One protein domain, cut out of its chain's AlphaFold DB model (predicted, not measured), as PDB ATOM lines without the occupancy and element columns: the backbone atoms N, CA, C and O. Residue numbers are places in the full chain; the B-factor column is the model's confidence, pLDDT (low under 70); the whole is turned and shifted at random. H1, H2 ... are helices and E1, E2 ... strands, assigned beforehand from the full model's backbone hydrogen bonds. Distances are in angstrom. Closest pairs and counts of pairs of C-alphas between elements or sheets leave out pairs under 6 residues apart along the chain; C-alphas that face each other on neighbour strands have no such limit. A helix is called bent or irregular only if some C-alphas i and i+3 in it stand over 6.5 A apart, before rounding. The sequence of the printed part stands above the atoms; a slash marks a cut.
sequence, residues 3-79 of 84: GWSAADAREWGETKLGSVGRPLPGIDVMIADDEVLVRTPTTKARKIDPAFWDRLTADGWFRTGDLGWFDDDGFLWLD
ATOM      1  N   GLY A   3     188.533 201.654 140.647       90.94
ATOM      2  CA  GLY A   3     187.206 201.200 140.223       90.94
ATOM      3  C   GLY A   3     186.047 201.871 140.953       90.94
ATOM      4  O   GLY A   3     186.243 202.699 141.839       90.94
ATOM      5  N   TRP A   4     184.833 201.485 140.569       94.19
ATOM      6  CA  TRP A   4     183.590 201.979 141.154       94.19
ATOM      7  C   TRP A   4     183.050 200.999 142.194       94.19
ATOM      8  O   TRP A   4     182.879 199.810 141.912       94.19
ATOM      9  N   SER A   5     182.740 201.496 143.389       92.62
ATOM     10  CA  SER A   5     181.940 200.741 144.352       92.62
ATOM     11  C   SER A   5     180.449 200.766 143.973       92.62
ATOM     12  O   SER A   5     179.989 201.627 143.223       92.62
ATOM     13  N   ALA A   6     179.650 199.843 144.521       91.56
ATOM     14  CA  ALA A   6     178.196 199.876 144.332       91.56
ATOM     15  C   ALA A   6     177.547 201.139 144.931       91.56
ATOM     16  O   ALA A   6     176.490 201.559 144.468       91.56
ATOM     17  N   ALA A   7     178.165 201.728 145.960       92.38
ATOM     18  CA  ALA A   7     177.736 203.011 146.504       92.38
ATOM     19  C   ALA A   7     178.071 204.144 145.525       92.38
ATOM     20  O   ALA A   7     177.191 204.934 145.200       92.38
ATOM     21  N   ASP A   8     179.284 204.133 144.962       94.50
ATOM     22  CA  ASP A   8     179.732 205.130 143.982       94.50
ATOM     23  C   ASP A   8     178.804 205.153 142.772       94.50
ATOM     24  O   ASP A   8     178.367 206.211 142.342       94.50
ATOM     25  N   ALA A   9     178.447 203.977 142.252       91.81
ATOM     26  CA  ALA A   9     177.566 203.867 141.093       91.81
ATOM     27  C   ALA A   9     176.167 204.443 141.359       91.81
ATOM     28  O   ALA A   9     175.561 205.018 140.459       91.81
ATOM     29  N   ARG A  10     175.653 204.300 142.587       94.81
ATOM     30  CA  ARG A  10     174.337 204.831 142.975       94.81
ATOM     31  C   ARG A  10     174.347 206.341 143.157       94.81
ATOM     32  O   ARG A  10     173.336 206.974 142.883       94.81
ATOM     33  N   GLU A  11     175.446 206.889 143.654       95.75
ATOM     34  CA  GLU A  11     175.551 208.307 143.997       95.75
ATOM     35  C   GLU A  11     176.059 209.156 142.822       95.75
ATOM     36  O   GLU A  11     175.550 210.246 142.582       95.75
ATOM     37  N   TRP A  12     177.010 208.635 142.046       95.31
ATOM     38  CA  TRP A  12     177.791 209.392 141.059       95.31
ATOM     39  C   TRP A  12     177.622 208.906 139.615       95.31
ATOM     40  O   TRP A  12     178.249 209.446 138.703       95.31
ATOM     41  N   GLY A  13     176.789 207.885 139.381       90.81
ATOM     42  CA  GLY A  13     176.679 207.195 138.090       90.81
ATOM     43  C   GLY A  13     176.354 208.098 136.896       90.81
ATOM     44  O   GLY A  13     176.798 207.817 135.785       90.81
ATOM     45  N   GLU A  14     175.629 209.195 137.116       93.06
ATOM     46  CA  GLU A  14     175.275 210.149 136.056       93.06
ATOM     47  C   GLU A  14     176.321 211.255 135.863       93.06
ATOM     48  O   GLU A  14     176.487 211.757 134.754       93.06
ATOM     49  N   THR A  15     177.042 211.640 136.919       94.44
ATOM     50  CA  THR A  15     177.927 212.820 136.914       94.44
ATOM     51  C   THR A  15     179.394 212.480 136.691       94.44
ATOM     52  O   THR A  15     180.147 213.328 136.220       94.44
ATOM     53  N   LYS A  16     179.813 211.251 137.008       94.44
ATOM     54  CA  LYS A  16     181.210 210.800 136.886       94.44
ATOM     55  C   LYS A  16     181.413 209.770 135.780       94.44
ATOM     56  O   LYS A  16     182.465 209.132 135.719       94.44
ATOM     57  N   LEU A  17     180.418 209.598 134.908       90.69
ATOM     58  CA  LEU A  17     180.486 208.699 133.759       90.69
ATOM     59  C   LEU A  17     181.705 209.056 132.888       90.69
ATOM     60  O   LEU A  17     181.803 210.168 132.380       90.69
ATOM     61  N   GLY A  18     182.634 208.110 132.735       89.88
ATOM     62  CA  GLY A  18     183.913 208.312 132.038       89.88
ATOM     63  C   GLY A  18     185.141 208.276 132.952       89.88
ATOM     64  O   GLY A  18     186.239 208.013 132.468       89.88
ATOM     65  N   SER A  19     184.968 208.438 134.267       95.25
ATOM     66  CA  SER A  19     186.048 208.198 135.227       95.25
ATOM     67  C   SER A  19     186.375 206.707 135.353       95.25
ATOM     68  O   SER A  19     185.505 205.833 135.269       95.25
ATOM     69  N   VAL A  20     187.640 206.409 135.649       94.81
ATOM     70  CA  VAL A  20     188.103 205.047 135.968       94.81
ATOM     71  C   VAL A  20     187.593 204.601 137.346       94.81
ATOM     72  O   VAL A  20     187.506 203.405 137.631       94.81
ATOM     73  N   GLY A  21     187.216 205.552 138.203       95.75
ATOM     74  CA  GLY A  21     186.776 205.309 139.574       95.75
ATOM     75  C   GLY A  21     187.835 205.711 140.595       95.75
ATOM     76  O   GLY A  21     188.721 206.513 140.306       95.75
ATOM     77  N   ARG A  22     187.762 205.139 141.797       95.94
ATOM     78  CA  ARG A  22     188.636 205.490 142.927       95.94
ATOM     79  C   ARG A  22     189.615 204.371 143.272       95.94
ATOM     80  O   ARG A  22     189.331 203.205 142.967       95.94
ATOM     81  N   PRO A  23     190.785 204.687 143.858       95.56
ATOM     82  CA  PRO A  23     191.729 203.665 144.288       95.56
ATOM     83  C   PRO A  23     191.058 202.659 145.223       95.56
ATOM     84  O   PRO A  23     190.360 203.032 146.167       95.56
ATOM     85  N   LEU A  24     191.257 201.369 144.955       93.12
ATOM     86  CA  LEU A  24     190.762 200.326 145.845       93.12
ATOM     87  C   LEU A  24     191.564 200.323 147.159       93.12
ATOM     88  O   LEU A  24     192.728 200.729 147.169       93.12
ATOM     89  N   PRO A  25     190.999 199.808 148.265       93.06
ATOM     90  CA  PRO A  25     191.724 199.705 149.526       93.06
ATOM     91  C   PRO A  25     193.082 199.004 149.369       93.06
ATOM     92  O   PRO A  25     193.175 197.918 148.795       93.06
ATOM     93  N   GLY A  26     194.137 199.628 149.895       92.00
ATOM     94  CA  GLY A  26     195.510 199.117 149.815       92.00
ATOM     95  C   GLY A  26     196.241 199.418 148.502       92.00
ATOM     96  O   GLY A  26     197.387 198.991 148.343       92.00
ATOM     97  N   ILE A  27     195.604 200.143 147.580       95.81
ATOM     98  CA  ILE A  27     196.220 200.679 146.370       95.81
ATOM     99  C   ILE A  27     196.446 202.176 146.568       95.81
ATOM    100  O   ILE A  27     195.496 202.925 146.782       95.81
ATOM    101  N   ASP A  28     197.697 202.606 146.451       96.62
ATOM    102  CA  ASP A  28     198.032 204.024 146.399       96.62
ATOM    103  C   ASP A  28     198.086 204.453 144.926       96.62
ATOM    104  O   ASP A  28     198.694 203.767 144.100       96.62
ATOM    105  N   VAL A  29     197.478 205.590 144.595       96.94
ATOM    106  CA  VAL A  29     197.563 206.213 143.268       96.94
ATOM    107  C   VAL A  29     197.883 207.689 143.461       96.94
ATOM    108  O   VAL A  29     197.338 208.318 144.367       96.94
ATOM    109  N   MET A  30     198.772 208.232 142.636       96.31
ATOM    110  CA  MET A  30     199.086 209.658 142.612       96.31
ATOM    111  C   MET A  30     199.320 210.130 141.180       96.31
ATOM    112  O   MET A  30     199.555 209.310 140.295       96.31
ATOM    113  N   ILE A  31     199.290 211.445 140.987       96.81
ATOM    114  CA  ILE A  31     199.659 212.093 139.729       96.81
ATOM    115  C   ILE A  31     201.007 212.781 139.929       96.81
ATOM    116  O   ILE A  31     201.171 213.534 140.892       96.81
ATOM    117  N   ALA A  32     201.968 212.507 139.053       95.62
ATOM    118  CA  ALA A  32     203.270 213.162 139.037       95.62
ATOM    119  C   ALA A  32     203.617 213.528 137.594       95.62
ATOM    120  O   ALA A  32     203.625 212.650 136.740       95.62
ATOM    121  N   ASP A  33     203.884 214.811 137.339       93.50
ATOM    122  CA  ASP A  33     204.130 215.337 135.987       93.50
ATOM    123  C   ASP A  33     203.027 214.923 134.989       93.50
ATOM    124  O   ASP A  33     203.304 214.438 133.896       93.50
ATOM    125  N   ASP A  34     201.767 215.050 135.420       93.19
ATOM    126  CA  ASP A  34     200.545 214.613 134.723       93.19
ATOM    127  C   ASP A  34     200.422 213.094 134.481       93.19
ATOM    128  O   ASP A  34     199.364 212.631 134.059       93.19
ATOM    129  N   GLU A  35     201.440 212.295 134.817       95.62
ATOM    130  CA  GLU A  35     201.416 210.834 134.720       95.62
ATOM    131  C   GLU A  35     200.758 210.194 135.952       95.62
ATOM    132  O   GLU A  35     201.035 210.540 137.106       95.62
ATOM    133  N   VAL A  36     199.925 209.183 135.715       96.75
ATOM    134  CA  VAL A  36     199.375 208.324 136.759       96.75
ATOM    135  C   VAL A  36     200.445 207.346 137.239       96.75
ATOM    136  O   VAL A  36     200.954 206.498 136.502       96.75
ATOM    137  N   LEU A  37     200.758 207.415 138.530       97.06
ATOM    138  CA  LEU A  37     201.634 206.468 139.205       97.06
ATOM    139  C   LEU A  37     200.818 205.617 140.167       97.06
ATOM    140  O   LEU A  37     200.004 206.117 140.945       97.06
ATOM    141  N   VAL A  38     201.080 204.311 140.158       97.12
ATOM    142  CA  VAL A  38     200.366 203.363 141.014       97.12
ATOM    143  C   VAL A  38     201.328 202.576 141.875       97.12
ATOM    144  O   VAL A  38     202.362 202.091 141.422       97.12
ATOM    145  N   ARG A  39     200.973 202.400 143.142       96.88
ATOM    146  CA  ARG A  39     201.753 201.608 144.074       96.88
ATOM    147  C   ARG A  39     200.860 200.638 144.825       96.88
ATOM    148  O   ARG A  39     199.907 200.999 145.506       96.88
ATOM    149  N   THR A  40     201.210 199.368 144.711       95.88
ATOM    150  CA  THR A  40     200.483 198.232 145.276       95.88
ATOM    151  C   THR A  40     201.392 197.445 146.212       95.88
ATOM    152  O   THR A  40     202.612 197.623 146.172       95.88
ATOM    153  N   PRO A  41     200.862 196.516 147.024       95.31
ATOM    154  CA  PRO A  41     201.705 195.610 147.802       95.31
ATOM    155  C   PRO A  41     202.718 194.847 146.931       95.31
ATOM    156  O   PRO A  41     203.860 194.647 147.337       95.31
ATOM    157  N   THR A  42     202.333 194.488 145.704       94.00
ATOM    158  CA  THR A  42     203.183 193.773 144.744       94.00
ATOM    159  C   THR A  42     204.306 194.653 144.191       94.00
ATOM    160  O   THR A  42     205.452 194.206 144.136       94.00
ATOM    161  N   THR A  43     204.014 195.907 143.829       95.31
ATOM    162  CA  THR A  43     205.036 196.841 143.318       95.31
ATOM    163  C   THR A  43     205.962 197.314 144.441       95.31
ATOM    164  O   THR A  43     207.175 197.334 144.248       95.31
ATOM    165  N   LYS A  44     205.430 197.562 145.653       93.12
ATOM    166  CA  LYS A  44     206.223 197.824 146.874       93.12
ATOM    167  C   LYS A  44     207.193 196.681 147.167       93.12
ATOM    168  O   LYS A  44     208.348 196.920 147.501       93.12
ATOM    169  N   ALA A  45     206.741 195.436 147.010       93.75
ATOM    170  CA  ALA A  45     207.574 194.253 147.198       93.75
ATOM    171  C   ALA A  45     208.491 193.939 146.001       93.75
ATOM    172  O   ALA A  45     209.205 192.938 146.052       93.75
ATOM    173  N   ARG A  46     208.461 194.742 144.924       92.38
ATOM    174  CA  ARG A  46     209.191 194.507 143.661       92.38
ATOM    175  C   ARG A  46     208.913 193.131 143.037       92.38
ATOM    176  O   ARG A  46     209.752 192.581 142.332       92.38
ATOM    177  N   LYS A  47     207.724 192.571 143.281       93.44
ATOM    178  CA  LYS A  47     207.285 191.254 142.787       93.44
ATOM    179  C   LYS A  47     206.466 191.377 141.501       93.44
ATOM    180  O   LYS A  47     205.384 190.810 141.396       93.44
ATOM    181  N   ILE A  48     206.963 192.162 140.553       92.62
ATOM    182  CA  ILE A  48     206.365 192.324 139.222       92.62
ATOM    183  C   ILE A  48     207.245 191.656 138.166       92.62
ATOM    184  O   ILE A  48     208.388 191.297 138.459       92.62
ATOM    185  N   ASP A  49     206.717 191.506 136.952       94.25
ATOM    186  CA  ASP A  49     207.489 191.008 135.815       94.25
ATOM    187  C   ASP A  49     208.750 191.879 135.606       94.25
ATOM    188  O   ASP A  49     208.628 193.110 135.535       94.25
ATOM    189  N   PRO A  50     209.953 191.275 135.531       94.00
ATOM    190  CA  PRO A  50     211.195 191.993 135.266       94.00
ATOM    191  C   PRO A  50     211.174 192.875 134.017       94.00
ATOM    192  O   PRO A  50     211.895 193.870 133.974       94.00
ATOM    193  N   ALA A  51     210.330 192.553 133.031       95.31
ATOM    194  CA  ALA A  51     210.148 193.350 131.822       95.31
ATOM    195  C   ALA A  51     209.649 194.782 132.090       95.31
ATOM    196  O   ALA A  51     209.765 195.620 131.204       95.31
ATOM    197  N   PHE A  52     209.117 195.069 133.284       93.44
ATOM    198  CA  PHE A  52     208.644 196.404 133.661       93.44
ATOM    199  C   PHE A  52     209.455 197.057 134.791       93.44
ATOM    200  O   PHE A  52     208.977 197.988 135.446       93.44
ATOM    201  N   TRP A  53     210.657 196.560 135.096       93.88
ATOM    202  CA  TRP A  53     211.487 197.132 136.164       93.88
ATOM    203  C   TRP A  53     211.963 198.558 135.881       93.88
ATOM    204  O   TRP A  53     212.146 199.324 136.823       93.88
ATOM    205  N   ASP A  54     212.123 198.932 134.616       95.50
ATOM    206  CA  ASP A  54     212.424 200.297 134.168       95.50
ATOM    207  C   ASP A  54     211.312 201.293 134.544       95.50
ATOM    208  O   ASP A  54     211.574 202.456 134.860       95.50
ATOM    209  N   ARG A  55     210.069 200.811 134.603       95.12
ATOM    210  CA  ARG A  55     208.885 201.584 135.001       95.12
ATOM    211  C   ARG A  55     208.672 201.620 136.514       95.12
ATOM    212  O   ARG A  55     207.804 202.353 136.991       95.12
ATOM    213  N   LEU A  56     209.446 200.847 137.280       97.06
ATOM    214  CA  LEU A  56     209.336 200.754 138.733       97.06
ATOM    215  C   LEU A  56     210.393 201.619 139.426       97.06
ATOM    216  O   LEU A  56     211.595 201.365 139.380       97.06
ATOM    217  N   THR A  57     209.925 202.624 140.149       94.81
ATOM    218  CA  THR A  57     210.761 203.516 140.962       94.81
ATOM    219  C   THR A  57     211.412 202.802 142.156       94.81
ATOM    220  O   THR A  57     211.069 201.673 142.526       94.81
ATOM    221  N   ALA A  58     212.383 203.470 142.790       92.56
ATOM    222  CA  ALA A  58     213.096 202.965 143.965       92.56
ATOM    223  C   ALA A  58     212.141 202.591 145.120       92.56
ATOM    224  O   ALA A  58     212.301 201.539 145.744       92.56
ATOM    225  N   ASP A  59     211.123 203.418 145.338       92.44
ATOM    226  CA  ASP A  59     210.132 203.382 146.415       92.44
ATOM    227  C   ASP A  59     208.819 202.662 146.037       92.44
ATOM    228  O   ASP A  59     207.851 202.652 146.806       92.44
ATOM    229  N   GLY A  60     208.801 201.987 144.883       95.81
ATOM    230  CA  GLY A  60     207.767 201.020 144.511       95.81
ATOM    231  C   GLY A  60     206.575 201.586 143.739       95.81
ATOM    232  O   GLY A  60     205.614 200.847 143.515       95.81
ATOM    233  N   TRP A  61     206.614 202.851 143.319       97.44
ATOM    234  CA  TRP A  61     205.662 203.394 142.346       97.44
ATOM    235  C   TRP A  61     205.938 202.875 140.947       97.44
ATOM    236  O   TRP A  61     207.080 202.883 140.482       97.44
ATOM    237  N   PHE A  62     204.870 202.455 140.292       96.94
ATOM    238  CA  PHE A  62     204.840 202.009 138.919       96.94
ATOM    239  C   PHE A  62     204.315 203.132 138.025       96.94
ATOM    240  O   PHE A  62     203.212 203.628 138.255       96.94
ATOM    241  N   ARG A  63     205.106 203.503 137.021       96.38
ATOM    242  CA  ARG A  63     204.771 204.482 135.982       96.38
ATOM    243  C   ARG A  63     203.848 203.859 134.938       96.38
ATOM    244  O   ARG A  63     204.307 203.001 134.175       96.38
ATOM    245  N   THR A  64     202.556 204.210 134.928       94.19
ATOM    246  CA  THR A  64     201.584 203.573 134.016       94.19
ATOM    247  C   THR A  64     201.698 204.074 132.582       94.19
ATOM    248  O   THR A  64     201.291 203.360 131.666       94.19
ATOM    249  N   GLY A  65     202.367 205.208 132.360       94.50
ATOM    250  CA  GLY A  65     202.479 205.869 131.063       94.50
ATOM    251  C   GLY A  65     201.190 206.558 130.623       94.50
ATOM    252  O   GLY A  65     201.132 207.051 129.501       94.50
ATOM    253  N   ASP A  66     200.169 206.593 131.477       94.94
ATOM    254  CA  ASP A  66     198.901 207.253 131.194       94.94
ATOM    255  C   ASP A  66     198.886 208.629 131.846       94.94
ATOM    256  O   ASP A  66     199.325 208.786 132.987       94.94
ATOM    257  N   LEU A  67     198.343 209.609 131.134       95.94
ATOM    258  CA  LEU A  67     198.070 210.923 131.685       95.94
ATOM    259  C   LEU A  67     196.727 210.913 132.400       95.94
ATOM    260  O   LEU A  67     195.757 210.316 131.917       95.94
ATOM    261  N   GLY A  68     196.646 211.595 133.535       95.50
ATOM    262  CA  GLY A  68     195.410 211.631 134.296       95.50
ATOM    263  C   GLY A  68     195.396 212.640 135.423       95.50
ATOM    264  O   GLY A  68     196.381 213.300 135.736       95.50
ATOM    265  N   TRP A  69     194.232 212.751 136.044       96.56
ATOM    266  CA  TRP A  69     193.978 213.692 137.125       96.56
ATOM    267  C   TRP A  69     192.891 213.157 138.057       96.56
ATOM    268  O   TRP A  69     192.099 212.287 137.690       96.56
ATOM    269  N   PHE A  70     192.871 213.669 139.285       96.88
ATOM    270  CA  PHE A  70     191.797 213.410 140.240       96.88
ATOM    271  C   PHE A  70     190.853 214.598 140.291       96.88
ATOM    272  O   PHE A  70     191.308 215.739 140.362       96.88
ATOM    273  N   ASP A  71     189.554 214.327 140.291       95.69
ATOM    274  CA  ASP A  71     188.572 215.351 140.631       95.69
ATOM    275  C   ASP A  71     188.442 215.552 142.150       95.69
ATOM    276  O   ASP A  71     189.028 214.817 142.951       95.69
ATOM    277  N   ASP A  72     187.644 216.547 142.546       96.06
ATOM    278  CA  ASP A  72     187.436 216.923 143.951       96.06
ATOM    279  C   ASP A  72     186.797 215.805 144.802       96.06
ATOM    280  O   ASP A  72     186.932 215.803 146.027       96.06
ATOM    281  N   ASP A  73     186.143 214.825 144.168       95.12
ATOM    282  CA  ASP A  73     185.508 213.670 144.821       95.12
ATOM    283  C   ASP A  73     186.442 212.438 144.877       95.12
ATOM    284  O   ASP A  73     186.081 211.366 145.393       95.12
ATOM    285  N   GLY A  74     187.664 212.589 144.354       94.88
ATOM    286  CA  GLY A  74     188.722 211.585 144.335       94.88
ATOM    287  C   GLY A  74     188.596 210.551 143.217       94.88
ATOM    288  O   GLY A  74     189.236 209.500 143.305       94.88
ATOM    289  N   PHE A  75     187.784 210.799 142.185       96.81
ATOM    290  CA  PHE A  75     187.706 209.931 141.009       96.81
ATOM    291  C   PHE A  75     188.870 210.210 140.064       96.81
ATOM    292  O   PHE A  75     189.167 211.359 139.745       96.81
ATOM    293  N   LEU A  76     189.525 209.139 139.614       97.00
ATOM    294  CA  LEU A  76     190.585 209.200 138.621       97.00
ATOM    295  C   LEU A  76     189.984 209.307 137.220       97.00
ATOM    296  O   LEU A  76     189.169 208.472 136.813       97.00
ATOM    297  N   TRP A  77     190.478 210.275 136.468       96.00
ATOM    298  CA  TRP A  77     190.197 210.482 135.058       96.00
ATOM    299  C   TRP A  77     191.487 210.310 134.259       96.00
ATOM    300  O   TRP A  77     192.564 210.666 134.738       96.00
ATOM    301  N   LEU A  78     191.378 209.745 133.057       94.50
ATOM    302  CA  LEU A  78     192.503 209.596 132.131       94.50
ATOM    303  C   LEU A  78     192.310 210.540 130.947       94.50
ATOM    304  O   LEU A  78     191.207 210.622 130.406       94.50
ATOM    305  N   ASP A  79     193.382 211.217 130.546       88.94
ATOM    306  CA  ASP A  79     193.402 212.149 129.408       88.94
ATOM    307  C   ASP A  79     194.004 211.500 128.139       88.94
ATOM    308  O   ASP A  79     193.832 211.980 127.023       88.94
TER     309      ASP A  79
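Overview. This is residues 3 to 79 of the 84 residues of the protein "AMP-binding domain-containing protein" of Mycolicibacter hiberniae (UniProt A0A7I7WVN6). Picture a strongly twisted sheet of four short strands, with a small helix far out at each end of the long axis: H1 at one end, H3 at the other, and the sheet between them. The longest strand, E3, bends sharply, and its two parts serve different neighbours: the hairpin of E1 and E2 is beside its first part, E4 beside its last, while the little helix H2 lies toward the H3 end. The printed part has 77 residues, with three named helices and four named strands in the chain order H1 E1 E2 H2 H3 E3 E4; the sheet runs E1 E2 E3 E4, antiparallel throughout, and the class is mixed, helices and strands. The whole is only just compact, close to loose, with a radius of gyration of the C-alphas of 13.7 A, and elongated, with spans of 40 by 23 by 18 A.

Along the chain. Begin with the sheet, at C-alpha 28 at (198.032, 204.024, 146.399), where E1, residues 28 to 32, starts its 12.9 A. After it comes E2, residues 35 to 39, 13.1 A from first to last C-alpha. Then find C-alpha 62 at (204.840, 202.009, 138.919): from there E3, residues 62 to 70, runs 17.4 A to C-alpha 70. E4, residues 76 to 79, covers 10.1 A and ends at C-alpha 79 at (193.402, 212.149, 129.408). For the helices, look at C-alpha 6 at (178.196, 199.876, 144.332), where H1, residues 6 to 12, begins and runs 10.1 A. H2, residues 41 to 44, is 5.1 A long, and H3, residues 50 to 55, is 9.9 A long. H3 is irregular: C-alphas 51 and 54 are 7.7 A apart.

Arrangement. In the sheet, E1 and E4 are the edge strands. Read E1 and E2 together as a hairpin, antiparallel at 154 degrees, where N 30 and O 37 are 3.0 A apart and N 39 and O 28 are 2.8 A apart, within hydrogen-bond range. E2 and E3 are antiparallel at 115 degrees, and you will find N 36 and O 66 at 2.8 A and N 62 and O 38 at 2.8 A, both within hydrogen-bond range. At residue 65 E3 bends by 97 degrees, and its pairing is staggered: residues 62 to 67 pair with E2 and residues 68 to 70 with E4. E3 and E4 form the second hairpin, antiparallel, with N 77 and O 69 within hydrogen-bond range at 2.9 A. Outward from E3, H3 is on the sheet but only grazes it, with its residues 52 to 55; its closest C-alphas to E3 are those of Arg 55 and Arg 63, 5.1 A apart. H2 is not on the sheet, but only just, with 4 pairs of C-alphas within 10 A; the closest C-alphas of H2 and E3 are those of Thr 43 and Phe 62, 6.8 A apart. H2 and H3 are apart. H1 is not on the sheet and touches no helix. In H1 every O i to N i+4 pair is within hydrogen-bond range; in H3 0 of 2 are, beside 2 of 3 O i to N i+3 pairs, and H2 is too short for an O i to N i+4 pair.

Size, cuts and confidence. Look for the two C-alphas farthest apart at Glu 14 and Pro 50, 40.3 A from each other. The printed part runs from residue 3 to 79 and has no cut. The link from H1 to E1 is long, with residues 13 to 27 in no named element. The B-factor column shows a mean pLDDT of 94.6 for the printed part, and no printed residue is under 70.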